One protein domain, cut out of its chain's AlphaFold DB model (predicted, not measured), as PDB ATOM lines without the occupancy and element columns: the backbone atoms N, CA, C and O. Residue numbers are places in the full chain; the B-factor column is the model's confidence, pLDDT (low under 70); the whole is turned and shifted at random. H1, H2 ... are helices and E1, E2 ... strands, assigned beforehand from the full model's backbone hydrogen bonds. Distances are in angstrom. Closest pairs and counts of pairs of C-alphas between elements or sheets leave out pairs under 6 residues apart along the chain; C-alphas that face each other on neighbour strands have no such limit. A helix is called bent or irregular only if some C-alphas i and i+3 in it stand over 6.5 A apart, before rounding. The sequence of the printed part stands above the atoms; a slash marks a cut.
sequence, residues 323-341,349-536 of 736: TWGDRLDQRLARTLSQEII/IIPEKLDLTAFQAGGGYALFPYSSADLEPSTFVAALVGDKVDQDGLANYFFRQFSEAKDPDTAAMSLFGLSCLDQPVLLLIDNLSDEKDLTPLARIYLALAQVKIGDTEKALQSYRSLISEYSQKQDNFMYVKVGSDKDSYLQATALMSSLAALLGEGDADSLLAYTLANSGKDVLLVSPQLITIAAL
ATOM      1  N   THR A 323      39.389  -4.854 -56.350       83.69
ATOM      2  CA  THR A 323      38.502  -5.860 -55.737       83.69
ATOM      3  C   THR A 323      38.137  -6.969 -56.730       83.69
ATOM      4  O   THR A 323      38.006  -6.711 -57.922       83.69
ATOM      5  N   TRP A 324      37.909  -8.197 -56.255       77.81
ATOM      6  CA  TRP A 324      37.679  -9.384 -57.104       77.81
ATOM      7  C   TRP A 324      36.210  -9.802 -57.264       77.81
ATOM      8  O   TRP A 324      35.881 -10.557 -58.179       77.81
ATOM      9  N   GLY A 325      35.329  -9.339 -56.377       83.75
ATOM     10  CA  GLY A 325      33.937  -9.774 -56.365       83.75
ATOM     11  C   GLY A 325      33.083  -9.141 -57.466       83.75
ATOM     12  O   GLY A 325      33.293  -7.991 -57.855       83.75
ATOM     13  N   ASP A 326      32.124  -9.909 -57.975       86.06
ATOM     14  CA  ASP A 326      31.274  -9.534 -59.109       86.06
ATOM     15  C   ASP A 326      29.898  -8.969 -58.666       86.06
ATOM     16  O   ASP A 326      29.048  -8.682 -59.513       86.06
ATOM     17  N   ARG A 327      29.686  -8.753 -57.352       90.06
ATOM     18  CA  ARG A 327      28.519  -8.024 -56.815       90.06
ATOM     19  C   ARG A 327      28.488  -6.581 -57.313       90.06
ATOM     20  O   ARG A 327      29.537  -5.964 -57.515       90.06
ATOM     21  N   LEU A 328      27.286  -6.022 -57.433       93.12
ATOM     22  CA  LEU A 328      27.083  -4.642 -57.872       93.12
ATOM     23  C   LEU A 328      27.894  -3.623 -57.062       93.12
ATOM     24  O   LEU A 328      28.594  -2.809 -57.652       93.12
ATOM     25  N   ASP A 329      27.822  -3.667 -55.733       93.06
ATOM     26  CA  ASP A 329      28.540  -2.750 -54.835       93.06
ATOM     27  C   ASP A 329      30.066  -2.809 -55.028       93.06
ATOM     28  O   ASP A 329      30.722  -1.771 -55.120       93.06
ATOM     29  N   GLN A 330      30.634  -4.005 -55.187       93.06
ATOM     30  CA  GLN A 330      32.059  -4.199 -55.469       93.06
ATOM     31  C   GLN A 330      32.448  -3.690 -56.859       93.06
ATOM     32  O   GLN A 330      33.426  -2.952 -56.983       93.06
ATOM     33  N   ARG A 331      31.686  -4.034 -57.907       93.31
ATOM     34  CA  ARG A 331      31.955  -3.569 -59.281       93.31
ATOM     35  C   ARG A 331      31.791  -2.060 -59.417       93.31
ATOM     36  O   ARG A 331      32.582  -1.416 -60.110       93.31
ATOM     37  N   LEU A 332      30.795  -1.493 -58.743       95.38
ATOM     38  CA  LEU A 332      30.566  -0.056 -58.697       95.38
ATOM     39  C   LEU A 332      31.722   0.643 -57.983       95.38
ATOM     40  O   LEU A 332      32.315   1.561 -58.549       95.38
ATOM     41  N   ALA A 333      32.106   0.160 -56.795       95.56
ATOM     42  CA  ALA A 333      33.236   0.705 -56.054       95.56
ATOM     43  C   ALA A 333      34.538   0.627 -56.861       95.56
ATOM     44  O   ALA A 333      35.297   1.596 -56.904       95.56
ATOM     45  N   ARG A 334      34.768  -0.493 -57.557       95.00
ATOM     46  CA  ARG A 334      35.913  -0.691 -58.447       95.00
ATOM     47  C   ARG A 334      35.943   0.335 -59.575       95.00
ATOM     48  O   ARG A 334      36.950   1.016 -59.754       95.00
ATOM     49  N   THR A 335      34.832   0.461 -60.298       95.69
ATOM     50  CA  THR A 335      34.695   1.354 -61.455       95.69
ATOM     51  C   THR A 335      34.921   2.807 -61.051       95.69
ATOM     52  O   THR A 335      35.790   3.479 -61.602       95.69
ATOM     53  N   LEU A 336      34.207   3.275 -60.026       96.94
ATOM     54  CA  LEU A 336      34.305   4.656 -59.558       96.94
ATOM     55  C   LEU A 336      35.678   4.965 -58.951       96.94
ATOM     56  O   LEU A 336      36.230   6.033 -59.199       96.94
ATOM     57  N   SER A 337      36.291   4.024 -58.225       97.75
ATOM     58  CA  SER A 337      37.655   4.218 -57.715       97.75
ATOM     59  C   SER A 337      38.666   4.358 -58.850       97.75
ATOM     60  O   SER A 337      39.550   5.209 -58.781       97.75
ATOM     61  N   GLN A 338      38.525   3.583 -59.930       96.50
ATOM     62  CA  GLN A 338      39.368   3.728 -61.120       96.50
ATOM     63  C   GLN A 338      39.147   5.075 -61.824       96.50
ATOM     64  O   GLN A 338      40.111   5.666 -62.306       96.50
ATOM     65  N   GLU A 339      37.915   5.593 -61.862       95.88
ATOM     66  CA  GLU A 339      37.616   6.934 -62.386       95.88
ATOM     67  C   GLU A 339      38.243   8.051 -61.530       95.88
ATOM     68  O   GLU A 339      38.842   8.988 -62.074       95.88
ATOM     69  N   ILE A 340      38.176   7.938 -60.199       96.69
ATOM     70  CA  ILE A 340      38.815   8.883 -59.270       96.69
ATOM     71  C   ILE A 340      40.340   8.821 -59.411       96.69
ATOM     72  O   ILE A 340      40.987   9.860 -59.527       96.69
ATOM     73  N   ILE A 341      40.928   7.620 -59.471       96.38
ATOM     74  CA  ILE A 341      42.370   7.458 -59.697       96.38
ATOM     75  C   ILE A 341      42.771   8.097 -61.024       96.38
ATOM     76  O   ILE A 341      43.731   8.863 -61.061       96.38
ATOM     77  N   ILE A 349      45.239   4.926 -66.151       80.75
ATOM     78  CA  ILE A 349      44.218   3.962 -65.744       80.75
ATOM     79  C   ILE A 349      43.052   3.981 -66.736       80.75
ATOM     80  O   ILE A 349      42.540   5.027 -67.146       80.75
ATOM     81  N   ILE A 350      42.615   2.783 -67.120       79.31
ATOM     82  CA  ILE A 350      41.428   2.561 -67.944       79.31
ATOM     83  C   ILE A 350      40.372   1.934 -67.031       79.31
ATOM     84  O   ILE A 350      40.511   0.753 -66.708       79.31
ATOM     85  N   PRO A 351      39.356   2.704 -66.598       86.94
ATOM     86  CA  PRO A 351      38.285   2.181 -65.768       86.94
ATOM     87  C   PRO A 351      37.520   1.043 -66.446       86.94
ATOM     88  O   PRO A 351      37.363   1.020 -67.672       86.94
ATOM     89  N   GLU A 352      37.034   0.110 -65.635       85.38
ATOM     90  CA  GLU A 352      36.085  -0.919 -66.029       85.38
ATOM     91  C   GLU A 352      34.832  -0.264 -66.614       85.38
ATOM     92  O   GLU A 352      34.339   0.750 -66.127       85.38
ATOM     93  N   LYS A 353      34.286  -0.865 -67.671       83.75
ATOM     94  CA  LYS A 353      32.958  -0.497 -68.151       83.75
ATOM     95  C   LYS A 353      31.916  -1.330 -67.407       83.75
ATOM     96  O   LYS A 353      31.782  -2.522 -67.683       83.75
ATOM     97  N   LEU A 354      31.164  -0.693 -66.515       89.00
ATOM     98  CA  LEU A 354      30.044  -1.308 -65.806       89.00
ATOM     99  C   LEU A 354      28.717  -0.988 -66.504       89.00
ATOM    100  O   LEU A 354      28.397   0.176 -66.741       89.00
ATOM    101  N   ASP A 355      27.944  -2.024 -66.822       88.06
ATOM    102  CA  ASP A 355      26.559  -1.888 -67.276       88.06
ATOM    103  C   ASP A 355      25.611  -2.073 -66.089       88.06
ATOM    104  O   ASP A 355      25.366  -3.193 -65.641       88.06
ATOM    105  N   LEU A 356      25.097  -0.959 -65.569       91.44
ATOM    106  CA  LEU A 356      24.164  -0.953 -64.444       91.44
ATOM    107  C   LEU A 356      22.789  -1.520 -64.817       91.44
ATOM    108  O   LEU A 356      22.095  -2.028 -63.941       91.44
ATOM    109  N   THR A 357      22.394  -1.487 -66.095       89.75
ATOM    110  CA  THR A 357      21.062  -1.956 -66.515       89.75
ATOM    111  C   THR A 357      20.885  -3.452 -66.279       89.75
ATOM    112  O   THR A 357      19.793  -3.899 -65.941       89.75
ATOM    113  N   ALA A 358      21.978  -4.216 -66.349       89.19
ATOM    114  CA  ALA A 358      21.984  -5.642 -66.048       89.19
ATOM    115  C   ALA A 358      21.618  -5.959 -64.587       89.19
ATOM    116  O   ALA A 358      21.216  -7.082 -64.311       89.19
ATOM    117  N   PHE A 359      21.754  -5.001 -63.664       93.12
ATOM    118  CA  PHE A 359      21.459  -5.171 -62.237       93.12
ATOM    119  C   PHE A 359      20.130  -4.532 -61.813       93.12
ATOM    120  O   PHE A 359      19.756  -4.620 -60.643       93.12
ATOM    121  N   GLN A 360      19.424  -3.860 -62.722       92.94
ATOM    122  CA  GLN A 360      18.188  -3.161 -62.391       92.94
ATOM    123  C   GLN A 360      17.005  -4.142 -62.363       92.94
ATOM    124  O   GLN A 360      16.755  -4.862 -63.328       92.94
ATOM    125  N   ALA A 361      16.242  -4.151 -61.267       92.62
ATOM    126  CA  ALA A 361      15.087  -5.026 -61.080       92.62
ATOM    127  C   ALA A 361      13.953  -4.305 -60.331       92.62
ATOM    128  O   ALA A 361      14.133  -3.788 -59.233       92.62
ATOM    129  N   GLY A 362      12.744  -4.277 -60.902       89.06
ATOM    130  CA  GLY A 362      11.556  -3.741 -60.217       89.06
ATOM    131  C   GLY A 362      11.666  -2.274 -59.763       89.06
ATOM    132  O   GLY A 362      11.045  -1.912 -58.758       89.06
ATOM    133  N   GLY A 363      12.463  -1.469 -60.476       92.38
ATOM    134  CA  GLY A 363      12.777  -0.065 -60.178       92.38
ATOM    135  C   GLY A 363      14.039   0.138 -59.330       92.38
ATOM    136  O   GLY A 363      14.667   1.182 -59.439       92.38
ATOM    137  N   GLY A 364      14.445  -0.862 -58.540       96.56
ATOM    138  CA  GLY A 364      15.659  -0.824 -57.719       96.56
ATOM    139  C   GLY A 364      16.839  -1.557 -58.356       96.56
ATOM    140  O   GLY A 364      16.784  -1.976 -59.514       96.56
ATOM    141  N   TYR A 365      17.892  -1.755 -57.569       97.12
ATOM    142  CA  TYR A 365      19.100  -2.474 -57.956       97.12
ATOM    143  C   TYR A 365      19.319  -3.726 -57.116       97.12
ATOM    144  O   TYR A 365      19.120  -3.740 -55.904       97.12
ATOM    145  N   ALA A 366      19.744  -4.783 -57.791       95.00
ATOM    146  CA  ALA A 366      20.051  -6.085 -57.235       95.00
ATOM    147  C   ALA A 366      21.568  -6.256 -57.059       95.00
ATOM    148  O   ALA A 366      22.355  -5.676 -57.809       95.00
ATOM    149  N   LEU A 367      22.006  -7.092 -56.111       90.94
ATOM    150  CA  LEU A 367      23.434  -7.421 -55.979       90.94
ATOM    151  C   LEU A 367      23.977  -8.212 -57.178       90.94
ATOM    152  O   LEU A 367      25.154  -8.066 -57.512       90.94
ATOM    153  N   PHE A 368      23.132  -9.015 -57.835       89.25
ATOM    154  CA  PHE A 368      23.471  -9.792 -59.027       89.25
ATOM    155  C   PHE A 368      22.423  -9.607 -60.132       89.25
ATOM    156  O   PHE A 368      21.255  -9.377 -59.823       89.25
ATOM    157  N   PRO A 369      22.779  -9.816 -61.414       86.31
ATOM    158  CA  PRO A 369      21.842  -9.646 -62.532       86.31
ATOM    159  C   PRO A 369      20.594 -10.542 -62.508       86.31
ATOM    160  O   PRO A 369      19.635 -10.309 -63.236       86.31
ATOM    161  N   TYR A 370      20.619 -11.608 -61.713       81.88
ATOM    162  CA  TYR A 370      19.549 -12.600 -61.605       81.88
ATOM    163  C   TYR A 370      18.811 -12.552 -60.258       81.88
ATOM    164  O   TYR A 370      17.955 -13.403 -60.015       81.88
ATOM    165  N   SER A 371      19.155 -11.617 -59.363       87.62
ATOM    166  CA  SER A 371      18.490 -11.468 -58.065       87.62
ATOM    167  C   SER A 371      17.442 -10.350 -58.080       87.62
ATOM    168  O   SER A 371      17.369  -9.544 -59.007       87.62
ATOM    169  N   SER A 372      16.590 -10.321 -57.055       92.75
ATOM    170  CA  SER A 372      15.680  -9.201 -56.808       92.75
ATOM    171  C   SER A 372      16.447  -7.951 -56.381       92.75
ATOM    172  O   SER A 372      17.582  -8.046 -55.916       92.75
ATOM    173  N   ALA A 373      15.814  -6.787 -56.527       95.56
ATOM    174  CA  ALA A 373      16.369  -5.547 -56.012       95.56
ATOM    175  C   ALA A 373      16.311  -5.484 -54.487       95.56
ATOM    176  O   ALA A 373      15.269  -5.767 -53.891       95.56
ATOM    177  N   ASP A 374      17.398  -5.004 -53.898       95.56
ATOM    178  CA  ASP A 374      17.565  -4.837 -52.461       95.56
ATOM    179  C   ASP A 374      17.722  -3.347 -52.130       95.56
ATOM    180  O   ASP A 374      18.265  -2.566 -52.922       95.56
ATOM    181  N   LEU A 375      17.240  -2.937 -50.954       97.38
ATOM    182  CA  LEU A 375      17.208  -1.524 -50.573       97.38
ATOM    183  C   LEU A 375      18.622  -0.926 -50.504       97.38
ATOM    184  O   LEU A 375      18.848   0.177 -50.985       97.38
ATOM    185  N   GLU A 376      19.595  -1.676 -49.982       95.50
ATOM    186  CA  GLU A 376      20.978  -1.215 -49.781       95.50
ATOM    187  C   GLU A 376      21.750  -0.913 -51.062       95.50
ATOM    188  O   GLU A 376      22.176   0.237 -51.229       95.50
ATOM    189  N   PRO A 377      21.916  -1.859 -52.003       95.38
ATOM    190  CA  PRO A 377      22.541  -1.542 -53.279       95.38
ATOM    191  C   PRO A 377      21.788  -0.433 -54.020       95.38
ATOM    192  O   PRO A 377      22.435   0.425 -54.614       95.38
ATOM    193  N   SER A 378      20.454  -0.387 -53.933       97.75
ATOM    194  CA  SER A 378      19.656   0.695 -54.526       97.75
ATOM    195  C   SER A 378      20.041   2.064 -53.955       97.75
ATOM    196  O   SER A 378      20.333   2.989 -54.716       97.75
ATOM    197  N   THR A 379      20.096   2.195 -52.625       97.62
ATOM    198  CA  THR A 379      20.457   3.440 -51.930       97.62
ATOM    199  C   THR A 379      21.877   3.887 -52.263       97.62
ATOM    200  O   THR A 379      22.101   5.062 -52.555       97.62
ATOM    201  N   PHE A 380      22.848   2.973 -52.285       97.00
ATOM    202  CA  PHE A 380      24.228   3.342 -52.609       97.00
ATOM    203  C   PHE A 380      24.452   3.640 -54.091       97.00
ATOM    204  O   PHE A 380      25.279   4.495 -54.406       97.00
ATOM    205  N   VAL A 381      23.698   3.011 -54.997       97.31
ATOM    206  CA  VAL A 381      23.679   3.410 -56.410       97.31
ATOM    207  C   VAL A 381      23.182   4.850 -56.545       97.31
ATOM    208  O   VAL A 381      23.863   5.650 -57.186       97.31
ATOM    209  N   ALA A 382      22.076   5.213 -55.885       96.62
ATOM    210  CA  ALA A 382      21.594   6.596 -55.866       96.62
ATOM    211  C   ALA A 382      22.662   7.563 -55.323       96.62
ATOM    212  O   ALA A 382      22.944   8.592 -55.933       96.62
ATOM    213  N   ALA A 383      23.314   7.206 -54.212       95.81
ATOM    214  CA  ALA A 383      24.292   8.064 -53.547       95.81
ATOM    215  C   ALA A 383      25.597   8.288 -54.335       95.81
ATOM    216  O   ALA A 383      26.216   9.343 -54.178       95.81
ATOM    217  N   LEU A 384      26.033   7.301 -55.130       95.75
ATOM    218  CA  LEU A 384      27.333   7.298 -55.814       95.75
ATOM    219  C   LEU A 384      27.258   7.621 -57.312       95.75
ATOM    220  O   LEU A 384      28.214   8.168 -57.857       95.75
ATOM    221  N   VAL A 385      26.169   7.249 -57.992       92.94
ATOM    222  CA  VAL A 385      26.067   7.349 -59.460       92.94
ATOM    223  C   VAL A 385      25.395   8.650 -59.905       92.94
ATOM    224  O   VAL A 385      25.728   9.165 -60.974       92.94
ATOM    225  N   GLY A 386      24.489   9.198 -59.091       82.81
ATOM    226  CA  GLY A 386      23.782  10.441 -59.396       82.81
ATOM    227  C   GLY A 386      22.852  10.307 -60.603       82.81
ATOM    228  O   GLY A 386      22.076   9.362 -60.693       82.81
ATOM    229  N   ASP A 387      22.940  11.240 -61.549       85.12
ATOM    230  CA  ASP A 387      22.007  11.428 -62.674       85.12
ATOM    231  C   ASP A 387      22.079  10.359 -63.784       85.12
ATOM    232  O   ASP A 387      21.243  10.344 -64.687       85.12
ATOM    233  N   LYS A 388      23.042   9.430 -63.724       86.31
ATOM    234  CA  LYS A 388      23.243   8.389 -64.753       86.31
ATOM    235  C   LYS A 388      22.362   7.143 -64.579       86.31
ATOM    236  O   LYS A 388      22.579   6.152 -65.278       86.31
ATOM    237  N   VAL A 389      21.412   7.161 -63.647       90.25
ATOM    238  CA  VAL A 389      20.447   6.071 -63.417       90.25
ATOM    239  C   VAL A 389      19.033   6.480 -63.814       90.25
ATOM    240  O   VAL A 389      18.746   7.660 -64.006       90.25
ATOM    241  N   ASP A 390      18.139   5.499 -63.915       91.44
ATOM    242  CA  ASP A 390      16.699   5.728 -64.058       91.44
ATOM    243  C   ASP A 390      16.132   6.362 -62.775       91.44
ATOM    244  O   ASP A 390      15.752   5.666 -61.831       91.44
ATOM    245  N   GLN A 391      16.134   7.699 -62.738       93.88
ATOM    246  CA  GLN A 391      15.709   8.500 -61.588       93.88
ATOM    247  C   GLN A 391      14.268   8.183 -61.179       93.88
ATOM    248  O   GLN A 391      14.000   7.939 -60.004       93.88
ATOM    249  N   ASP A 392      13.353   8.135 -62.148       94.38
ATOM    250  CA  ASP A 392      11.930   7.922 -61.892       94.38
ATOM    251  C   ASP A 392      11.668   6.498 -61.390       94.38
ATOM    252  O   ASP A 392      10.934   6.295 -60.416       94.38
ATOM    253  N   GLY A 393      12.277   5.492 -62.025       95.38
ATOM    254  CA  GLY A 393      12.162   4.099 -61.598       95.38
ATOM    255  C   GLY A 393      12.673   3.884 -60.172       95.38
ATOM    256  O   GLY A 393      12.005   3.225 -59.366       95.38
ATOM    257  N   LEU A 394      13.815   4.489 -59.843       97.00
ATOM    258  CA  LEU A 394      14.457   4.344 -58.539       97.00
ATOM    259  C   LEU A 394      13.742   5.140 -57.436       97.00
ATOM    260  O   LEU A 394      13.557   4.625 -56.332       97.00
ATOM    261  N   ALA A 395      13.244   6.343 -57.735       97.75
ATOM    262  CA  ALA A 395      12.416   7.112 -56.804       97.75
ATOM    263  C   ALA A 395      11.119   6.360 -56.460       97.75
ATOM    264  O   ALA A 395      10.779   6.216 -55.285       97.75
ATOM    265  N   ASN A 396      10.432   5.800 -57.463       97.94
ATOM    266  CA  ASN A 396       9.241   4.972 -57.245       97.94
ATOM    267  C   ASN A 396       9.543   3.739 -56.379       97.94
ATOM    268  O   ASN A 396       8.738   3.376 -55.518       97.94
ATOM    269  N   TYR A 397      10.705   3.107 -56.579       98.31
ATOM    270  CA  TYR A 397      11.155   2.005 -55.733       98.31
ATOM    271  C   TYR A 397      11.290   2.446 -54.268       98.31
ATOM    272  O   TYR A 397      10.702   1.802 -53.399       98.31
ATOM    273  N   PHE A 398      11.986   3.551 -53.984       98.62
ATOM    274  CA  PHE A 398      12.165   4.015 -52.606       98.62
ATOM    275  C   PHE A 398      10.874   4.506 -51.950       98.62
ATOM    276  O   PHE A 398      10.662   4.219 -50.776       98.62
ATOM    277  N   PHE A 399       9.981   5.189 -52.673       98.56
ATOM    278  CA  PHE A 399       8.680   5.576 -52.116       98.56
ATOM    279  C   PHE A 399       7.846   4.358 -51.709       98.56
ATOM    280  O   PHE A 399       7.196   4.382 -50.659       98.56
ATOM    281  N   ARG A 400       7.891   3.275 -52.499       98.25
ATOM    282  CA  ARG A 400       7.253   2.004 -52.135       98.25
ATOM    283  C   ARG A 400       7.893   1.403 -50.884       98.25
ATOM    284  O   ARG A 400       7.165   1.087 -49.952       98.25
ATOM    285  N   GLN A 401       9.224   1.312 -50.832       98.31
ATOM    286  CA  GLN A 401       9.939   0.778 -49.662       98.31
ATOM    287  C   GLN A 401       9.662   1.591 -48.391       98.31
ATOM    288  O   GLN A 401       9.397   1.012 -47.345       98.31
ATOM    289  N   PHE A 402       9.629   2.922 -48.491       98.38
ATOM    290  CA  PHE A 402       9.260   3.808 -47.387       98.38
ATOM    291  C   PHE A 402       7.826   3.561 -46.905       98.38
ATOM    292  O   PHE A 402       7.586   3.451 -45.708       98.38
ATOM    293  N   SER A 403       6.871   3.440 -47.832       97.69
ATOM    294  CA  SER A 403       5.453   3.243 -47.499       97.69
ATOM    295  C   SER A 403       5.162   1.862 -46.900       97.69
ATOM    296  O   SER A 403       4.219   1.710 -46.126       97.69
ATOM    297  N   GLU A 404       5.945   0.849 -47.275       97.38
ATOM    298  CA  GLU A 404       5.815  -0.537 -46.811       97.38
ATOM    299  C   GLU A 404       6.723  -0.857 -45.606       97.38
ATOM    300  O   GLU A 404       6.669  -1.976 -45.082       97.38
ATOM    301  N   ALA A 405       7.542   0.104 -45.163       97.06
ATOM    302  CA  ALA A 405       8.502  -0.071 -44.081       97.06
ATOM    303  C   ALA A 405       7.808  -0.488 -42.774       97.06
ATOM    304  O   ALA A 405       6.799   0.085 -42.361       97.06
ATOM    305  N   LYS A 406       8.372  -1.500 -42.107       96.12
ATOM    306  CA  LYS A 406       7.874  -2.025 -40.820       96.12
ATOM    307  C   LYS A 406       8.762  -1.649 -39.639       96.12
ATOM    308  O   LYS A 406       8.415  -1.937 -38.498       96.12
ATOM    309  N   ASP A 407       9.903  -1.045 -39.930       95.38
ATOM    310  CA  ASP A 407      10.940  -0.666 -38.990       95.38
ATOM    311  C   ASP A 407      11.538   0.693 -39.409       95.38
ATOM    312  O   ASP A 407      11.508   1.046 -40.598       95.38
ATOM    313  N   PRO A 408      12.051   1.476 -38.446       95.75
ATOM    314  CA  PRO A 408      12.565   2.816 -38.716       95.75
ATOM    315  C   PRO A 408      13.830   2.814 -39.583       95.75
ATOM    316  O   PRO A 408      14.076   3.804 -40.268       95.75
ATOM    317  N   ASP A 409      14.613   1.731 -39.602       96.19
ATOM    318  CA  ASP A 409      15.863   1.654 -40.368       96.19
ATOM    319  C   ASP A 409      15.549   1.610 -41.869       96.19
ATOM    320  O   ASP A 409      16.082   2.413 -42.637       96.19
ATOM    321  N   THR A 410      14.607   0.752 -42.274       97.88
ATOM    322  CA  THR A 410      14.085   0.665 -43.647       97.88
ATOM    323  C   THR A 410      13.484   1.997 -44.102       97.88
ATOM    324  O   THR A 410      13.754   2.458 -45.219       97.88
ATOM    325  N   ALA A 411      12.696   2.652 -43.243       98.19
ATOM    326  CA  ALA A 411      12.090   3.945 -43.552       98.19
ATOM    327  C   ALA A 411      13.159   5.041 -43.737       98.19
ATOM    328  O   ALA A 411      13.181   5.723 -44.765       98.19
ATOM    329  N   ALA A 412      14.093   5.166 -42.791       98.56
ATOM    330  CA  ALA A 412      15.170   6.154 -42.827       98.56
ATOM    331  C   ALA A 412      16.092   5.974 -44.041       98.56
ATOM    332  O   ALA A 412      16.444   6.937 -44.723       98.56
ATOM    333  N   MET A 413      16.452   4.733 -44.356       98.62
ATOM    334  CA  MET A 413      17.309   4.395 -45.488       98.62
ATOM    335  C   MET A 413      16.634   4.646 -46.843       98.62
ATOM    336  O   MET A 413      17.296   5.068 -47.795       98.62
ATOM    337  N   SER A 414      15.314   4.450 -46.925       98.75
ATOM    338  CA  SER A 414      14.520   4.823 -48.102       98.75
ATOM    339  C   SER A 414      14.502   6.341 -48.305       98.75
ATOM    340  O   SER A 414      14.680   6.812 -49.427       98.75
ATOM    341  N   LEU A 415      14.366   7.120 -47.224       98.75
ATOM    342  CA  LEU A 415      14.451   8.585 -47.278       98.75
ATOM    343  C   LEU A 415      15.850   9.080 -47.659       98.75
ATOM    344  O   LEU A 415      15.967  10.047 -48.413       98.75
ATOM    345  N   PHE A 416      16.910   8.407 -47.206       98.62
ATOM    346  CA  PHE A 416      18.270   8.697 -47.661       98.62
ATOM    347  C   PHE A 416      18.428   8.451 -49.169       98.62
ATOM    348  O   PHE A 416      18.952   9.315 -49.875       98.62
ATOM    349  N   GLY A 417      17.909   7.328 -49.679       97.94
ATOM    350  CA  GLY A 417      17.872   7.036 -51.114       97.94
ATOM    351  C   GLY A 417      17.131   8.112 -51.913       97.94
ATOM    352  O   GLY A 417      17.682   8.650 -52.868       97.94
ATOM    353  N   LEU A 418      15.929   8.499 -51.473       98.38
ATOM    354  CA  LEU A 418      15.132   9.575 -52.082       98.38
ATOM    355  C   LEU A 418      15.865  10.921 -52.080       98.38
ATOM    356  O   LEU A 418      15.841  11.636 -53.079       98.38
ATOM    357  N   SER A 419      16.561  11.244 -50.989       97.94
ATOM    358  CA  SER A 419      17.347  12.480 -50.878       97.94
ATOM    359  C   SER A 419      18.531  12.503 -51.843       97.94
ATOM    360  O   SER A 419      18.893  13.562 -52.336       97.94
ATOM    361  N   CYS A 420      19.124  11.346 -52.152       96.56
ATOM    362  CA  CYS A 420      20.188  11.246 -53.156       96.56
ATOM    363  C   CYS A 420      19.686  11.431 -54.598       96.56
ATOM    364  O   CYS A 420      20.505  11.662 -55.483       96.56
ATOM    365  N   LEU A 421      18.375  11.316 -54.829       96.12
ATOM    366  CA  LEU A 421      17.709  11.561 -56.115       96.12
ATOM    367  C   LEU A 421      17.031  12.942 -56.159       96.12
ATOM    368  O   LEU A 421      16.077  13.139 -56.917       96.12
ATOM    369  N   ASP A 422      17.452  13.856 -55.279       94.94
ATOM    370  CA  ASP A 422      16.920  15.216 -55.138       94.94
ATOM    371  C   ASP A 422      15.384  15.276 -54.969       94.94
ATOM    372  O   ASP A 422      14.727  16.247 -55.353       94.94
ATOM    373  N   GLN A 423      14.780  14.232 -54.382       96.94
ATOM    374  CA  GLN A 423      13.341  14.207 -54.127       96.94
ATOM    375  C   GLN A 423      12.978  15.125 -52.945       96.94
ATOM    376  O   GLN A 423      13.702  15.171 -51.947       96.94
ATOM    377  N   PRO A 424      11.828  15.823 -52.990       96.25
ATOM    378  CA  PRO A 424      11.442  16.814 -51.983       96.25
ATOM    379  C   PRO A 424      10.869  16.160 -50.712       96.25
ATOM    380  O   PRO A 424       9.693  16.315 -50.385       96.25
ATOM    381  N   VAL A 425      11.697  15.413 -49.980       98.00
ATOM    382  CA  VAL A 425      11.275  14.584 -48.836       98.00
ATOM    383  C   VAL A 425      11.612  15.178 -47.464       98.00
ATOM    384  O   VAL A 425      11.475  14.488 -46.458       98.00
ATOM    385  N   LEU A 426      11.989  16.462 -47.389       97.69
ATOM    386  CA  LEU A 426      12.397  17.131 -46.139       97.69
ATOM    387  C   LEU A 426      11.368  16.971 -45.009       97.69
ATOM    388  O   LEU A 426      11.731  16.627 -43.892       97.69
ATOM    389  N   LEU A 427      10.076  17.139 -45.307       97.50
ATOM    390  CA  LEU A 427       9.016  16.974 -44.305       97.50
ATOM    391  C   LEU A 427       8.892  15.528 -43.803       97.50
ATOM    392  O   LEU A 427       8.555  15.311 -42.645       97.50
ATOM    393  N   LEU A 428       9.153  14.535 -44.659       98.19
ATOM    394  CA  LEU A 428       9.134  13.125 -44.256       98.19
ATOM    395  C   LEU A 428      10.338  12.794 -43.367       98.19
ATOM    396  O   LEU A 428      10.189  12.060 -42.394       98.19
ATOM    397  N   ILE A 429      11.505  13.369 -43.681       98.38
ATOM    398  CA  ILE A 429      12.722  13.266 -42.866       98.38
ATOM    399  C   ILE A 429      12.488  13.874 -41.485       98.38
ATOM    400  O   ILE A 429      12.790  13.223 -40.489       98.38
ATOM    401  N   ASP A 430      11.934  15.086 -41.419       97.00
ATOM    402  CA  ASP A 430      11.663  15.772 -40.153       97.00
ATOM    403  C   ASP A 430      10.658  14.989 -39.303       97.00
ATOM    404  O   ASP A 430      10.945  14.676 -38.151       97.00
ATOM    405  N   ASN A 431       9.540  14.562 -39.899       96.62
ATOM    406  CA  ASN A 431       8.531  13.778 -39.189       96.62
ATOM    407  C   ASN A 431       9.098  12.469 -38.619       96.62
ATOM    408  O   ASN A 431       8.787  12.123 -37.483       96.62
ATOM    409  N   LEU A 432       9.921  11.741 -39.387       97.38
ATOM    410  CA  LEU A 432      10.530  10.503 -38.895       97.38
ATOM    411  C   LEU A 432      11.613  10.781 -37.842       97.38
ATOM    412  O   LEU A 432      11.777   9.985 -36.927       97.38
ATOM    413  N   SER A 433      12.327  11.909 -37.937       95.94
ATOM    414  CA  SER A 433      13.352  12.315 -36.962       95.94
ATOM    415  C   SER A 433      12.775  12.675 -35.589       95.94
ATOM    416  O   SER A 433      13.485  12.553 -34.591       95.94
ATOM    417  N   ASP A 434      11.505  13.088 -35.533       93.62
ATOM    418  CA  ASP A 434      10.788  13.438 -34.300       93.62
ATOM    419  C   ASP A 434      10.178  12.219 -33.573       93.62
ATOM    420  O   ASP A 434       9.675  12.345 -32.447       93.62
ATOM    421  N   GLU A 435      10.206  11.031 -34.187       92.94
ATOM    422  CA  GLU A 435       9.722   9.801 -33.560       92.94
ATOM    423  C   GLU A 435      10.570   9.408 -32.341       92.94
ATOM    424  O   GLU A 435      11.790   9.585 -32.283       92.94
ATOM    425  N   LYS A 436       9.904   8.844 -31.331       84.38
ATOM    426  CA  LYS A 436      10.578   8.312 -30.142       84.38
ATOM    427  C   LYS A 436      11.129   6.924 -30.460       84.38
ATOM    428  O   LYS A 436      10.531   6.184 -31.230       84.38
ATOM    429  N   ASP A 437      12.248   6.568 -29.834       84.75
ATOM    430  CA  ASP A 437      12.851   5.229 -29.914       84.75
ATOM    431  C   ASP A 437      13.447   4.840 -31.285       84.75
ATOM    432  O   ASP A 437      13.552   3.658 -31.614       84.75
ATOM    433  N   LEU A 438      13.915   5.818 -32.075       95.25
ATOM    434  CA  LEU A 438      14.722   5.537 -33.267       95.25
ATOM    435  C   LEU A 438      15.994   4.763 -32.907       95.25
ATOM    436  O   LEU A 438      16.728   5.124 -31.981       95.25
ATOM    437  N   THR A 439      16.313   3.743 -33.706       95.81
ATOM    438  CA  THR A 439      17.599   3.054 -33.574       95.81
ATOM    439  C   THR A 439      18.750   4.017 -33.916       95.81
ATOM    440  O   THR A 439      18.570   4.981 -34.673       95.81
ATOM    441  N   PRO A 440      19.975   3.754 -33.427       96.50
ATOM    442  CA  PRO A 440      21.143   4.513 -33.858       96.50
ATOM    443  C   PRO A 440      21.353   4.471 -35.378       96.50
ATOM    444  O   PRO A 440      21.773   5.470 -35.953       96.50
ATOM    445  N   LEU A 441      21.027   3.356 -36.041       96.50
ATOM    446  CA  LEU A 441      21.192   3.211 -37.487       96.50
ATOM    447  C   LEU A 441      20.188   4.074 -38.267       96.50
ATOM    448  O   LEU A 441      20.594   4.793 -39.181       96.50
ATOM    449  N   ALA A 442      18.915   4.094 -37.860       97.81
ATOM    450  CA  ALA A 442      17.912   4.996 -38.428       97.81
ATOM    451  C   ALA A 442      18.328   6.469 -38.287       97.81
ATOM    452  O   ALA A 442      18.254   7.228 -39.254       97.81
ATOM    453  N   ARG A 443      18.847   6.867 -37.115       98.25
ATOM    454  CA  ARG A 443      19.364   8.230 -36.875       98.25
ATOM    455  C   ARG A 443      20.518   8.585 -37.817       98.25
ATOM    456  O   ARG A 443      20.575   9.710 -38.308       98.25
ATOM    457  N   ILE A 444      21.418   7.638 -38.094       98.50
ATOM    458  CA  ILE A 444      22.523   7.835 -39.043       98.50
ATOM    459  C   ILE A 444      21.985   8.045 -40.465       98.50
ATOM    460  O   ILE A 444      22.394   8.994 -41.134       98.50
ATOM    461  N   TYR A 445      21.051   7.206 -40.928       98.69
ATOM    462  CA  TYR A 445      20.458   7.357 -42.261       98.69
ATOM    463  C   TYR A 445      19.659   8.654 -42.412       98.69
ATOM    464  O   TYR A 445      19.768   9.310 -43.445       98.69
ATOM    465  N   LEU A 446      18.918   9.073 -41.385       98.75
ATOM    466  CA  LEU A 446      18.223  10.361 -41.382       98.75
ATOM    467  C   LEU A 446      19.198  11.537 -41.455       98.75
ATOM    468  O   LEU A 446      18.984  12.446 -42.249       98.75
ATOM    469  N   ALA A 447      20.305  11.501 -40.712       98.62
ATOM    470  CA  ALA A 447      21.329  12.540 -40.798       98.62
ATOM    471  C   ALA A 447      22.019  12.571 -42.176       98.62
ATOM    472  O   ALA A 447      22.306  13.645 -42.707       98.62
ATOM    473  N   LEU A 448      22.229  11.404 -42.798       98.69
ATOM    474  CA  LEU A 448      22.692  11.300 -44.186       98.69
ATOM    475  C   LEU A 448      21.662  11.860 -45.187       98.69
ATOM    476  O   LEU A 448      22.040  12.522 -46.153       98.69
ATOM    477  N   ALA A 449      20.366  11.644 -44.957       98.62
ATOM    478  CA  ALA A 449      19.294  12.235 -45.757       98.62
ATOM    479  C   ALA A 449      19.266  13.769 -45.613       98.62
ATOM    480  O   ALA A 449      19.236  14.484 -46.612       98.62
ATOM    481  N   GLN A 450      19.372  14.274 -44.378       98.56
ATOM    482  CA  GLN A 450      19.428  15.702 -44.051       98.56
ATOM    483  C   GLN A 450      20.603  16.401 -44.744       98.56
ATOM    484  O   GLN A 450      20.399  17.405 -45.424       98.56
ATOM    485  N   VAL A 451      21.825  15.858 -44.650       97.69
ATOM    486  CA  VAL A 451      22.986  16.472 -45.322       97.69
ATOM    487  C   VAL A 451      22.833  16.453 -46.845       97.69
ATOM    488  O   VAL A 451      23.220  17.417 -47.503       97.69
ATOM    489  N   LYS A 452      22.225  15.402 -47.418       96.31
ATOM    490  CA  LYS A 452      21.989  15.305 -48.865       96.31
ATOM    491  C   LYS A 452      20.947  16.295 -49.376       96.31
ATOM    492  O   LYS A 452      21.168  16.879 -50.428       96.31
ATOM    493  N   ILE A 453      19.867  16.526 -48.631       96.06
ATOM    494  CA  ILE A 453      18.831  17.505 -49.003       96.06
ATOM    495  C   ILE A 453      19.207  18.954 -48.627       96.06
ATOM    496  O   ILE A 453      18.467  19.889 -48.927       96.06
ATOM    497  N   GLY A 454      20.363  19.151 -47.980       96.38
ATOM    498  CA  GLY A 454      20.916  20.462 -47.633       96.38
ATOM    499  C   GLY A 454      20.582  20.975 -46.227       96.38
ATOM    500  O   GLY A 454      20.984  22.087 -45.891       96.38
ATOM    501  N   ASP A 455      19.914  20.190 -45.377       97.38
ATOM    502  CA  ASP A 455      19.696  20.510 -43.956       97.38
ATOM    503  C   ASP A 455      20.931  20.129 -43.116       97.38
ATOM    504  O   ASP A 455      20.935  19.208 -42.293       97.38
ATOM    505  N   THR A 456      22.045  20.819 -43.375       96.94
ATOM    506  CA  THR A 456      23.343  20.511 -42.756       96.94
ATOM    507  C   THR A 456      23.369  20.788 -41.254       96.94
ATOM    508  O   THR A 456      24.143  20.162 -40.534       96.94
ATOM    509  N   GLU A 457      22.545  21.718 -40.760       97.12
ATOM    510  CA  GLU A 457      22.515  22.073 -39.338       97.12
ATOM    511  C   GLU A 457      21.903  20.948 -38.497       97.12
ATOM    512  O   GLU A 457      22.528  20.516 -37.523       97.12
ATOM    513  N   LYS A 458      20.742  20.407 -38.897       97.12
ATOM    514  CA  LYS A 458      20.154  19.250 -38.204       97.12
ATOM    515  C   LYS A 458      21.017  18.002 -38.348       97.12
ATOM    516  O   LYS A 458      21.232  17.297 -37.360       97.12
ATOM    517  N   ALA A 459      21.590  17.771 -39.533       98.19
ATOM    518  CA  ALA A 459      22.520  16.664 -39.747       98.19
ATOM    519  C   ALA A 459      23.722  16.738 -38.788       98.19
ATOM    520  O   ALA A 459      24.097  15.734 -38.179       98.19
ATOM    521  N   LEU A 460      24.291  17.934 -38.595       98.38
ATOM    522  CA  LEU A 460      25.408  18.163 -37.681       98.38
ATOM    523  C   LEU A 460      25.024  17.964 -36.209       98.38
ATOM    524  O   LEU A 460      25.804  17.396 -35.441       98.38
ATOM    525  N   GLN A 461      23.830  18.400 -35.800       97.69
ATOM    526  CA  GLN A 461      23.314  18.144 -34.451       97.69
ATOM    527  C   GLN A 461      23.167  16.638 -34.191       97.69
ATOM    528  O   GLN A 461      23.664  16.135 -33.176       97.69
ATOM    529  N   SER A 462      22.573  15.908 -35.139       97.25
ATOM    530  CA  SER A 462      22.437  14.449 -35.089       97.25
ATOM    531  C   SER A 462      23.798  13.753 -35.035       97.25
ATOM    532  O   SER A 462      24.013  12.905 -34.167       97.25
ATOM    533  N   TYR A 463      24.747  14.158 -35.886       98.38
ATOM    534  CA  TYR A 463      26.117  13.641 -35.897       98.38
ATOM    535  C   TYR A 463      26.797  13.801 -34.530       98.38
ATOM    536  O   TYR A 463      27.276  12.821 -33.954       98.38
ATOM    537  N   ARG A 464      26.794  15.016 -33.965       98.19
ATOM    538  CA  ARG A 464      27.428  15.300 -32.666       98.19
ATOM    539  C   ARG A 464      26.795  14.506 -31.530       98.19
ATOM    540  O   ARG A 464      27.513  14.011 -30.662       98.19
ATOM    541  N   SER A 465      25.471  14.358 -31.547       97.38
ATOM    542  CA  SER A 465      24.754  13.528 -30.579       97.38
ATOM    543  C   SER A 465      25.180  12.058 -30.676       97.38
ATOM    544  O   SER A 465      25.558  11.473 -29.664       97.38
ATOM    545  N   LEU A 466      25.212  11.487 -31.885       97.75
ATOM    546  CA  LEU A 466      25.618  10.096 -32.123       97.75
ATOM    547  C   LEU A 466      27.078   9.833 -31.724       97.75
ATOM    548  O   LEU A 466      27.365   8.824 -31.079       97.75
ATOM    549  N   ILE A 467      28.001  10.745 -32.052       97.62
ATOM    550  CA  ILE A 467      29.405  10.643 -31.631       97.62
ATOM    551  C   ILE A 467      29.522  10.703 -30.108       97.62
ATOM    552  O   ILE A 467      30.213   9.870 -29.519       97.62
ATOM    553  N   SER A 468      28.841  11.646 -29.454       97.06
ATOM    554  CA  SER A 468      28.896  11.774 -27.995       97.06
ATOM    555  C   SER A 468      28.351  10.541 -27.269       97.06
ATOM    556  O   SER A 468      28.803  10.247 -26.165       97.06
ATOM    557  N   GLU A 469      27.366   9.860 -27.848       96.81
ATOM    558  CA  GLU A 469      26.672   8.736 -27.217       96.81
ATOM    559  C   GLU A 469      27.381   7.395 -27.466       96.81
ATOM    560  O   GLU A 469      27.492   6.578 -26.551       96.81
ATOM    561  N   TYR A 470      27.898   7.176 -28.679       97.62
ATOM    562  CA  TYR A 470      28.333   5.848 -29.125       97.62
ATOM    563  C   TYR A 470      29.795   5.747 -29.558       97.62
ATOM    564  O   TYR A 470      30.281   4.631 -29.771       97.62
ATOM    565  N   SER A 471      30.515   6.863 -29.725       96.00
ATOM    566  CA  SER A 471      31.908   6.784 -30.173       96.00
ATOM    567  C   SER A 471      32.818   6.188 -29.098       96.00
ATOM    568  O   SER A 471      32.641   6.377 -27.895       96.00
ATOM    569  N   GLN A 472      33.813   5.441 -29.552       96.19
ATOM    570  CA  GLN A 472      34.908   4.911 -28.758       96.19
ATOM    571  C   GLN A 472      36.213   5.299 -29.445       96.19
ATOM    572  O   GLN A 472      36.307   5.296 -30.675       96.19
ATOM    573  N   LYS A 473      37.225   5.633 -28.644       93.88
ATOM    574  CA  LYS A 473      38.576   5.934 -29.122       93.88
ATOM    575  C   LYS A 473      39.520   4.839 -28.657       93.88
ATOM    576  O   LYS A 473      39.549   4.515 -27.471       93.88
ATOM    577  N   GLN A 474      40.292   4.295 -29.587       85.75
ATOM    578  CA  GLN A 474      41.336   3.321 -29.305       85.75
ATOM    579  C   GLN A 474      42.551   3.649 -30.173       85.75
ATOM    580  O   GLN A 474      42.489   3.540 -31.395       85.75
ATOM    581  N   ASP A 475      43.651   4.055 -29.537       85.25
ATOM    582  CA  ASP A 475      44.865   4.526 -30.211       85.25
ATOM    583  C   ASP A 475      44.553   5.629 -31.244       85.25
ATOM    584  O   ASP A 475      43.987   6.666 -30.892       85.25
ATOM    585  N   ASN A 476      44.884   5.400 -32.519       80.88
ATOM    586  CA  ASN A 476      44.617   6.321 -33.628       80.88
ATOM    587  C   ASN A 476      43.241   6.103 -34.287       80.88
ATOM    588  O   ASN A 476      42.922   6.765 -35.277       80.88
ATOM    589  N   PHE A 477      42.433   5.172 -33.771       89.38
ATOM    590  CA  PHE A 477      41.127   4.830 -34.321       89.38
ATOM    591  C   PHE A 477      39.984   5.447 -33.518       89.38
ATOM    592  O   PHE A 477      39.999   5.491 -32.284       89.38
ATOM    593  N   MET A 478      38.944   5.846 -34.247       95.25
ATOM    594  CA  MET A 478      37.621   6.109 -33.700       95.25
ATOM    595  C   MET A 478      36.638   5.126 -34.334       95.25
ATOM    596  O   MET A 478      36.714   4.866 -35.531       95.25
ATOM    597  N   TYR A 479      35.714   4.589 -33.544       96.75
ATOM    598  CA  TYR A 479      34.625   3.758 -34.055       96.75
ATOM    599  C   TYR A 479      33.339   3.986 -33.267       96.75
ATOM    600  O   TYR A 479      33.362   4.471 -32.138       96.75
ATOM    601  N   VAL A 480      32.209   3.641 -33.872       97.31
ATOM    602  CA  VAL A 480      30.867   3.824 -33.312       97.31
ATOM    603  C   VAL A 480      30.351   2.472 -32.834       97.31
ATOM    604  O   VAL A 480      30.138   1.559 -33.627       97.31
ATOM    605  N   LYS A 481      30.178   2.323 -31.518       96.06
ATOM    606  CA  LYS A 481      29.800   1.055 -30.885       96.06
ATOM    607  C   LYS A 481      28.279   0.946 -30.732       96.06
ATOM    608  O   LYS A 481      27.747   1.161 -29.646       96.06
ATOM    609  N   VAL A 482      27.590   0.605 -31.820       92.19
ATOM    610  CA  VAL A 482      26.128   0.391 -31.863       92.19
ATOM    611  C   VAL A 482      25.776  -1.047 -32.244       92.19
ATOM    612  O   VAL A 482      26.447  -1.652 -33.068       92.19
ATOM    613  N   GLY A 483      24.720  -1.605 -31.652       89.12
ATOM    614  CA  GLY A 483      24.357  -3.014 -31.837       89.12
ATOM    615  C   GLY A 483      25.165  -3.977 -30.956       89.12
ATOM    616  O   GLY A 483      25.848  -3.573 -30.010       89.12
ATOM    617  N   SER A 484      25.044  -5.275 -31.232       87.62
ATOM    618  CA  SER A 484      25.584  -6.344 -30.377       87.62
ATOM    619  C   SER A 484      26.892  -6.961 -30.869       87.62
ATOM    620  O   SER A 484      27.532  -7.690 -30.110       87.62
ATOM    621  N   ASP A 485      27.297  -6.690 -32.108       91.19
ATOM    622  CA  ASP A 485      28.429  -7.348 -32.759       91.19
ATOM    623  C   ASP A 485      29.336  -6.376 -33.525       91.19
ATOM    624  O   ASP A 485      29.055  -5.187 -33.685       91.19
ATOM    625  N   LYS A 486      30.479  -6.906 -33.976       90.88
ATOM    626  CA  LYS A 486      31.496  -6.146 -34.708       90.88
ATOM    627  C   LYS A 486      30.969  -5.606 -36.040       90.88
ATOM    628  O   LYS A 486      31.400  -4.535 -36.456       90.88
ATOM    629  N   ASP A 487      30.058  -6.315 -36.694       92.38
ATOM    630  CA  ASP A 487      29.522  -5.912 -37.993       92.38
ATOM    631  C   ASP A 487      28.633  -4.684 -37.869       92.38
ATOM    632  O   ASP A 487      28.794  -3.732 -38.631       92.38
ATOM    633  N   SER A 488      27.801  -4.651 -36.829       94.50
ATOM    634  CA  SER A 488      27.014  -3.477 -36.458       94.50
ATOM    635  C   SER A 488      27.921  -2.271 -36.174       94.50
ATOM    636  O   SER A 488      27.659  -1.166 -36.656       94.50
ATOM    637  N   TYR A 489      29.045  -2.481 -35.469       95.00
ATOM    638  CA  TYR A 489      30.029  -1.418 -35.215       95.00
ATOM    639  C   TYR A 489      30.649  -0.912 -36.516       95.00
ATOM    640  O   TYR A 489      30.771   0.294 -36.722       95.00
ATOM    641  N   LEU A 490      31.034  -1.821 -37.409       95.88
ATOM    642  CA  LEU A 490      31.679  -1.489 -38.676       95.88
ATOM    643  C   LEU A 490      30.746  -0.754 -39.636       95.88
ATOM    644  O   LEU A 490      31.150   0.266 -40.194       95.88
ATOM    645  N   GLN A 491      29.512  -1.231 -39.798       96.44
ATOM    646  CA  GLN A 491      28.521  -0.607 -40.671       96.44
ATOM    647  C   GLN A 491      28.213   0.819 -40.207       96.44
ATOM    648  O   GLN A 491      28.328   1.767 -40.986       96.44
ATOM    649  N   ALA A 492      27.916   0.998 -38.917       97.62
ATOM    650  CA  ALA A 492      27.651   2.317 -38.361       97.62
ATOM    651  C   ALA A 492      28.873   3.238 -38.424       97.62
ATOM    652  O   ALA A 492      28.733   4.413 -38.753       97.62
ATOM    653  N   THR A 493      30.077   2.713 -38.172       98.19
ATOM    654  CA  THR A 493      31.319   3.491 -38.289       98.19
ATOM    655  C   THR A 493      31.549   3.955 -39.727       98.19
ATOM    656  O   THR A 493      31.902   5.112 -39.933       98.19
ATOM    657  N   ALA A 494      31.302   3.109 -40.731       98.12
ATOM    658  CA  ALA A 494      31.464   3.473 -42.138       98.12
ATOM    659  C   ALA A 494      30.440   4.527 -42.601       98.12
ATOM    660  O   ALA A 494      30.786   5.468 -43.320       98.12
ATOM    661  N   LEU A 495      29.188   4.417 -42.151       98.50
ATOM    662  CA  LEU A 495      28.155   5.416 -42.435       98.50
ATOM    663  C   LEU A 495      28.430   6.744 -41.713       98.50
ATOM    664  O   LEU A 495      28.324   7.805 -42.324       98.50
ATOM    665  N   MET A 496      28.860   6.701 -40.450       98.62
ATOM    666  CA  MET A 496      29.257   7.896 -39.695       98.62
ATOM    667  C   MET A 496      30.514   8.551 -40.264       98.62
ATOM    668  O   MET A 496      30.603   9.772 -40.276       98.62
ATOM    669  N   SER A 497      31.445   7.761 -40.804       98.56
ATOM    670  CA  SER A 497      32.583   8.260 -41.579       98.56
ATOM    671  C   SER A 497      32.114   9.041 -42.809       98.56
ATOM    672  O   SER A 497      32.601  10.140 -43.072       98.56
ATOM    673  N   SER A 498      31.118   8.510 -43.527       98.44
ATOM    674  CA  SER A 498      30.527   9.179 -44.692       98.44
ATOM    675  C   SER A 498      29.852  10.490 -44.290       98.44
ATOM    676  O   SER A 498      30.086  11.520 -44.914       98.44
ATOM    677  N   LEU A 499      29.057  10.467 -43.217       98.62
ATOM    678  CA  LEU A 499      28.375  11.644 -42.681       98.62
ATOM    679  C   LEU A 499      29.370  12.721 -42.225       98.62
ATOM    680  O   LEU A 499      29.223  13.880 -42.603       98.62
ATOM    681  N   ALA A 500      30.410  12.337 -41.477       98.50
ATOM    682  CA  ALA A 500      31.472  13.241 -41.041       98.50
ATOM    683  C   ALA A 500      32.179  13.893 -42.237       98.50
ATOM    684  O   ALA A 500      32.361  15.109 -42.258       98.50
ATOM    685  N   ALA A 501      32.524  13.106 -43.262       98.19
ATOM    686  CA  ALA A 501      33.173  13.617 -44.465       98.19
ATOM    687  C   ALA A 501      32.276  14.591 -45.246       98.19
ATOM    688  O   ALA A 501      32.764  15.620 -45.710       98.19
ATOM    689  N   LEU A 502      30.974  14.300 -45.360       97.62
ATOM    690  CA  LEU A 502      29.998  15.175 -46.020       97.62
ATOM    691  C   LEU A 502      29.756  16.482 -45.246       97.62
ATOM    692  O   LEU A 502      29.531  17.517 -45.868       97.62
ATOM    693  N   LEU A 503      29.833  16.452 -43.912       97.44
ATOM    694  CA  LEU A 503      29.702  17.630 -43.046       97.44
ATOM    695  C   LEU A 503      31.011  18.423 -42.876       97.44
ATOM    696  O   LEU A 503      30.981  19.543 -42.374       97.44
ATOM    697  N   GLY A 504      32.154  17.863 -43.286       95.69
ATOM    698  CA  GLY A 504      33.473  18.471 -43.085       95.69
ATOM    699  C   GLY A 504      34.001  18.360 -41.648       95.69
ATOM    700  O   GLY A 504      34.798  19.193 -41.221       95.69
ATOM    701  N   GLU A 505      33.566  17.349 -40.896       96.12
ATOM    702  CA  GLU A 505      33.977  17.118 -39.508       96.12
ATOM    703  C   GLU A 505      35.320  16.367 -39.427       96.12
ATOM    704  O   GLU A 505      35.609  15.456 -40.207       96.12
ATOM    705  N   GLY A 506      36.152  16.737 -38.446       91.94
ATOM    706  CA  GLY A 506      37.546  16.281 -38.349       91.94
ATOM    707  C   GLY A 506      37.739  14.798 -38.015       91.94
ATOM    708  O   GLY A 506      38.819  14.261 -38.252       91.94
ATOM    709  N   ASP A 507      36.715  14.116 -37.498       94.50
ATOM    710  CA  ASP A 507      36.819  12.702 -37.113       94.50
ATOM    711  C   ASP A 507      36.698  11.731 -38.306       94.50
ATOM    712  O   ASP A 507      36.941  10.530 -38.148       94.50
ATOM    713  N   ALA A 508      36.345  12.227 -39.501       96.06
ATOM    714  CA  ALA A 508      36.118  11.412 -40.696       96.06
ATOM    715  C   ALA A 508      37.310  10.498 -41.037       96.06
ATOM    716  O   ALA A 508      37.122   9.316 -41.320       96.06
ATOM    717  N   ASP A 509      38.543  11.013 -40.949       93.44
ATOM    718  CA  ASP A 509      39.762  10.238 -41.218       93.44
ATOM    719  C   ASP A 509      39.943   9.080 -40.217       93.44
ATOM    720  O   ASP A 509      40.283   7.961 -40.608       93.44
ATOM    721  N   SER A 510      39.690   9.318 -38.923       95.56
ATOM    722  CA  SER A 510      39.834   8.298 -37.873       95.56
ATOM    723  C   SER A 510      38.758   7.213 -37.954       95.56
ATOM    724  O   SER A 510      39.063   6.044 -37.699       95.56
ATOM    725  N   LEU A 511      37.526   7.581 -38.325       97.81
ATOM    726  CA  LEU A 511      36.432   6.636 -38.571       97.81
ATOM    727  C   LEU A 511      36.727   5.782 -39.813       97.81
ATOM    728  O   LEU A 511      36.652   4.553 -39.751       97.81
ATOM    729  N   LEU A 512      37.149   6.407 -40.917       96.56
ATOM    730  CA  LEU A 512      37.540   5.702 -42.138       96.56
ATOM    731  C   LEU A 512      38.672   4.709 -41.866       96.56
ATOM    732  O   LEU A 512      38.567   3.542 -42.248       96.56
ATOM    733  N   ALA A 513      39.724   5.146 -41.165       94.25
ATOM    734  CA  ALA A 513      40.876   4.314 -40.836       94.25
ATOM    735  C   ALA A 513      40.475   3.034 -40.088       94.25
ATOM    736  O   ALA A 513      40.996   1.962 -40.400       94.25
ATOM    737  N   TYR A 514      39.510   3.111 -39.162       95.50
ATOM    738  CA  TYR A 514      39.006   1.929 -38.461       95.50
ATOM    739  C   TYR A 514      38.368   0.921 -39.422       95.50
ATOM    740  O   TYR A 514      38.650  -0.275 -39.329       95.50
ATOM    741  N   THR A 515      37.554   1.397 -40.370       95.06
ATOM    742  CA  THR A 515      36.885   0.534 -41.360       95.06
ATOM    743  C   THR A 515      37.852  -0.062 -42.381       95.06
ATOM    744  O   THR A 515      37.612  -1.154 -42.877       95.06
ATOM    745  N   LEU A 516      38.945   0.633 -42.709       92.06
ATOM    746  CA  LEU A 516      39.973   0.120 -43.620       92.06
ATOM    747  C   LEU A 516      40.864  -0.926 -42.936       92.06
ATOM    748  O   LEU A 516      41.340  -1.851 -43.589       92.06
ATOM    749  N   ALA A 517      41.082  -0.791 -41.626       89.50
ATOM    750  CA  ALA A 517      41.900  -1.706 -40.831       89.50
ATOM    751  C   ALA A 517      41.149  -2.970 -40.373       89.50
ATOM    752  O   ALA A 517      41.772  -3.905 -39.868       89.50
ATOM    753  N   ASN A 518      39.823  -3.012 -40.519       88.50
ATOM    754  CA  ASN A 518      38.983  -4.100 -40.029       88.50
ATOM    755  C   ASN A 518      38.046  -4.616 -41.117       88.50
ATOM    756  O   ASN A 518      37.350  -3.845 -41.767       88.50
ATOM    757  N   SER A 519      37.946  -5.936 -41.243       84.69
ATOM    758  CA  SER A 519      36.918  -6.582 -42.057       84.69
ATOM    759  C   SER A 519      35.693  -6.954 -41.221       84.69
ATOM    760  O   SER A 519      35.814  -7.347 -40.051       84.69
ATOM    761  N   GLY A 520      34.522  -6.808 -41.846       83.31
ATOM    762  CA  GLY A 520      33.260  -7.348 -41.357       83.31
ATOM    763  C   GLY A 520      33.139  -8.826 -41.690       83.31
ATOM    764  O   GLY A 520      33.830  -9.330 -42.582       83.31
ATOM    765  N   LYS A 521      32.270  -9.513 -40.958       79.94
ATOM    766  CA  LYS A 521      31.892 -10.897 -41.186       79.94
ATOM    767  C   LYS A 521      30.646 -10.963 -42.093       79.94
ATOM    768  O   LYS A 521      30.664 -11.612 -43.123       79.94
ATOM    769  N   ASP A 522      29.576 -10.271 -41.764       81.56
ATOM    770  CA  ASP A 522      28.303 -10.365 -42.484       81.56
ATOM    771  C   ASP A 522      27.948  -9.041 -43.201       81.56
ATOM    772  O   ASP A 522      26.879  -8.909 -43.794       81.56
ATOM    773  N   VAL A 523      28.885  -8.080 -43.237       86.88
ATOM    774  CA  VAL A 523      28.734  -6.772 -43.899       86.88
ATOM    775  C   VAL A 523      29.908  -6.427 -44.815       86.88
ATOM    776  O   VAL A 523      31.065  -6.733 -44.518       86.88
ATOM    777  N   LEU A 524      29.608  -5.709 -45.902       89.44
ATOM    778  CA  LEU A 524      30.588  -5.175 -46.844       89.44
ATOM    779  C   LEU A 524      30.569  -3.640 -46.812       89.44
ATOM    780  O   LEU A 524      29.523  -3.022 -46.958       89.44
ATOM    781  N   LEU A 525      31.737  -3.013 -46.653       93.62
ATOM    782  CA  LEU A 525      31.842  -1.571 -46.371       93.62
ATOM    783  C   LEU A 525      32.261  -0.722 -47.585       93.62
ATOM    784  O   LEU A 525      32.482   0.480 -47.445       93.62
ATOM    785  N   VAL A 526      32.386  -1.324 -48.774       94.69
ATOM    786  CA  VAL A 526      33.011  -0.676 -49.946       94.69
ATOM    787  C   VAL A 526      32.285   0.596 -50.391       94.69
ATOM    788  O   VAL A 526      32.938   1.578 -50.737       94.69
ATOM    789  N   SER A 527      30.951   0.612 -50.333       95.88
ATOM    790  CA  SER A 527      30.136   1.763 -50.731       95.88
ATOM    791  C   SER A 527      30.308   2.966 -49.789       95.88
ATOM    792  O   SER A 527      30.711   4.026 -50.274       95.88
ATOM    793  N   PRO A 528      30.089   2.856 -48.460       97.19
ATOM    794  CA  PRO A 528      30.326   3.979 -47.549       97.19
ATOM    795  C   PRO A 528      31.805   4.398 -47.474       97.19
ATOM    796  O   PRO A 528      32.106   5.588 -47.357       97.19
ATOM    797  N   GLN A 529      32.752   3.463 -47.614       97.62
ATOM    798  CA  GLN A 529      34.174   3.808 -47.729       97.62
ATOM    799  C   GLN A 529      34.440   4.686 -48.953       97.62
ATOM    800  O   GLN A 529      35.102   5.717 -48.831       97.62
ATOM    801  N   LEU A 530      33.889   4.325 -50.115       97.94
ATOM    802  CA  LEU A 530      34.040   5.122 -51.328       97.94
ATOM    803  C   LEU A 530      33.378   6.502 -51.201       97.94
ATOM    804  O   LEU A 530      33.997   7.487 -51.595       97.94
ATOM    805  N   ILE A 531      32.172   6.593 -50.622       97.75
ATOM    806  CA  ILE A 531      31.509   7.885 -50.354       97.75
ATOM    807  C   ILE A 531      32.414   8.772 -49.501       97.75
ATOM    808  O   ILE A 531      32.660   9.926 -49.856       97.75
ATOM    809  N   THR A 532      32.939   8.223 -48.403       98.38
ATOM    810  CA  THR A 532      33.844   8.946 -47.506       98.38
ATOM    811  C   THR A 532      35.078   9.439 -48.260       98.38
ATOM    812  O   THR A 532      35.392  10.624 -48.208       98.38
ATOM    813  N   ILE A 533      35.777   8.550 -48.973       98.12
ATOM    814  CA  ILE A 533      37.015   8.888 -49.688       98.12
ATOM    815  C   ILE A 533      36.750   9.964 -50.748       98.12
ATOM    816  O   ILE A 533      37.502  10.932 -50.832       98.12
ATOM    817  N   ALA A 534      35.672   9.834 -51.525       96.94
ATOM    818  CA  ALA A 534      35.305  10.814 -52.543       96.94
ATOM    819  C   ALA A 534      34.996  12.192 -51.930       96.94
ATOM    820  O   ALA A 534      35.493  13.206 -52.424       96.94
ATOM    821  N   ALA A 535      34.239  12.233 -50.829       96.81
ATOM    822  CA  ALA A 535      33.935  13.472 -50.113       96.81
ATOM    823  C   ALA A 535      35.199  14.117 -49.515       96.81
ATOM    824  O   ALA A 535      35.415  15.318 -49.672       96.81
ATOM    825  N   LEU A 536      36.080  13.324 -48.894       96.81
ATOM    826  CA  LEU A 536      37.344  13.817 -48.345       96.81
ATOM    827  C   LEU A 536      38.271  14.366 -49.432       96.81
ATOM    828  O   LEU A 536      38.868  15.421 -49.227       96.81
TER     829      LEU A 536
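AT A GLANCE: This is residues 323 to 341 and 349 to 536 of the 736 residues of the protein "A2M domain-containing protein" of Microgenomates group bacterium GW2011_GWC1_44_9 (UniProt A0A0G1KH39). Five helices, H3, H5, H7, H9 and H11, stand side by side in a ring and run the same way, and the ring closes where H11 meets H3. H4, H6, H8 and H10 run the opposite way and pack on the outside of that ring, each between two of its members; H1 packs on H3 and H11, and the small hairpin E1 E2 packs by E2 on H9 and H10. The printed part has 207 residues, with eight helices H1 to H8, then strands E1 and E2, then H9 to H11; the class is mostly helix, and E1 and E2 make one antiparallel sheet. Nine helices, H1, H3, H4, H5, H7, H8, H9, H10 and H11, form a bundle, that is, a group of helices packed along one another. The whole is compact, with a radius of gyration of the C-alphas of 16.2 A, and rounded, spanning 42 by 39 by 29 A.

HOW THE PARTS SIT: H1, residues 328 to 341, and H2, residues 356 to 359, are close but not clearly touching, with C-alphas 328 and 359 7.1 A apart. H3, residues 375 to 388, only just touches H1, with 3 pairs of C-alphas within 8 A, the closest Asp 329 and Pro 377 at 6.3 A. H2 and H3 are near each other, with 5 pairs of C-alphas within 10 A. H4, residues 391 to 404, forms helical hairpins with H3 and with H5, residues 408 to 420; the closest C-alphas of H4 and H5 are Phe 402 and Ala 411, 4.8 A apart. H3 and H5 touch at Thr 379 and Gly 417, 4.5 A, at a shallow tilt of 8 degrees, the same way. H6, residues 426 to 433, touches H5 at Leu 415 and Ile 429, 6.7 A. H7, residues 440 to 453, touches H5 at Phe 416 and Ala 449, 4.1 A, at a shallow tilt of 18 degrees, the same way. H8, residues 456 to 470, forms a helical hairpin with H7, closest at Ala 447 and Ala 459, 4.4 A. E1, residues 471 to 474, and E2, residues 477 to 480, form a hairpin, with N 472 and O 479 at 2.8 A and N 477 and O 474 at 2.9 A, within hydrogen-bond range. H9, residues 486 to 503, touches H7 at Leu 448 and Leu 499, 5.9 A, and its closest C-alpha to E2 is that of Thr 493, 5.0 A from Val 480. H10, residues 508 to 517, touches H9 at Ser 497 and Ala 508, 4.8 A. H11, residues 526 to 536, touches H9 at Ser 498 and Thr 532, 4.4 A, H1 at Ala 333 and Ser 527, 6.3 A, and residues 380 to 384 of H3 at a steep tilt of 42 degrees, closest at Phe 380 and Ser 527, 6.4 A. Every O i to N i+4 pair is within hydrogen-bond range in H1 and H4 to H11; H3 has 7 of 10, and H2 is too short for such a pair.

IN THESE COORDINATES: H1 begins at C-alpha 328, (27.083, -4.642, -57.872), and measures 19.6 A. H3 measures 18.3 A and is irregular, with C-alphas 384 and 387 9.6 A apart. H4 measures 19.9 A, H5 18.4 A, H7 20.1 A and H8 20.6 A. H9 measures 25.3 A, from (31.496, -6.146, -34.708) at C-alpha 486. H11 measures 15.2 A and ends at C-alpha 536, (37.344, 13.817, -48.345).

THE WHOLE: The two C-alphas farthest apart are those of Ile 349 and Lys 436, 49.2 A. Residues 342 to 348 are not printed, and C-alphas 341 and 349 stand 7.2 A apart across this cut. The link from H2 to H3, residues 360 to 374, is long. The mean pLDDT of the printed part is 94.4, and no printed residue is under 70.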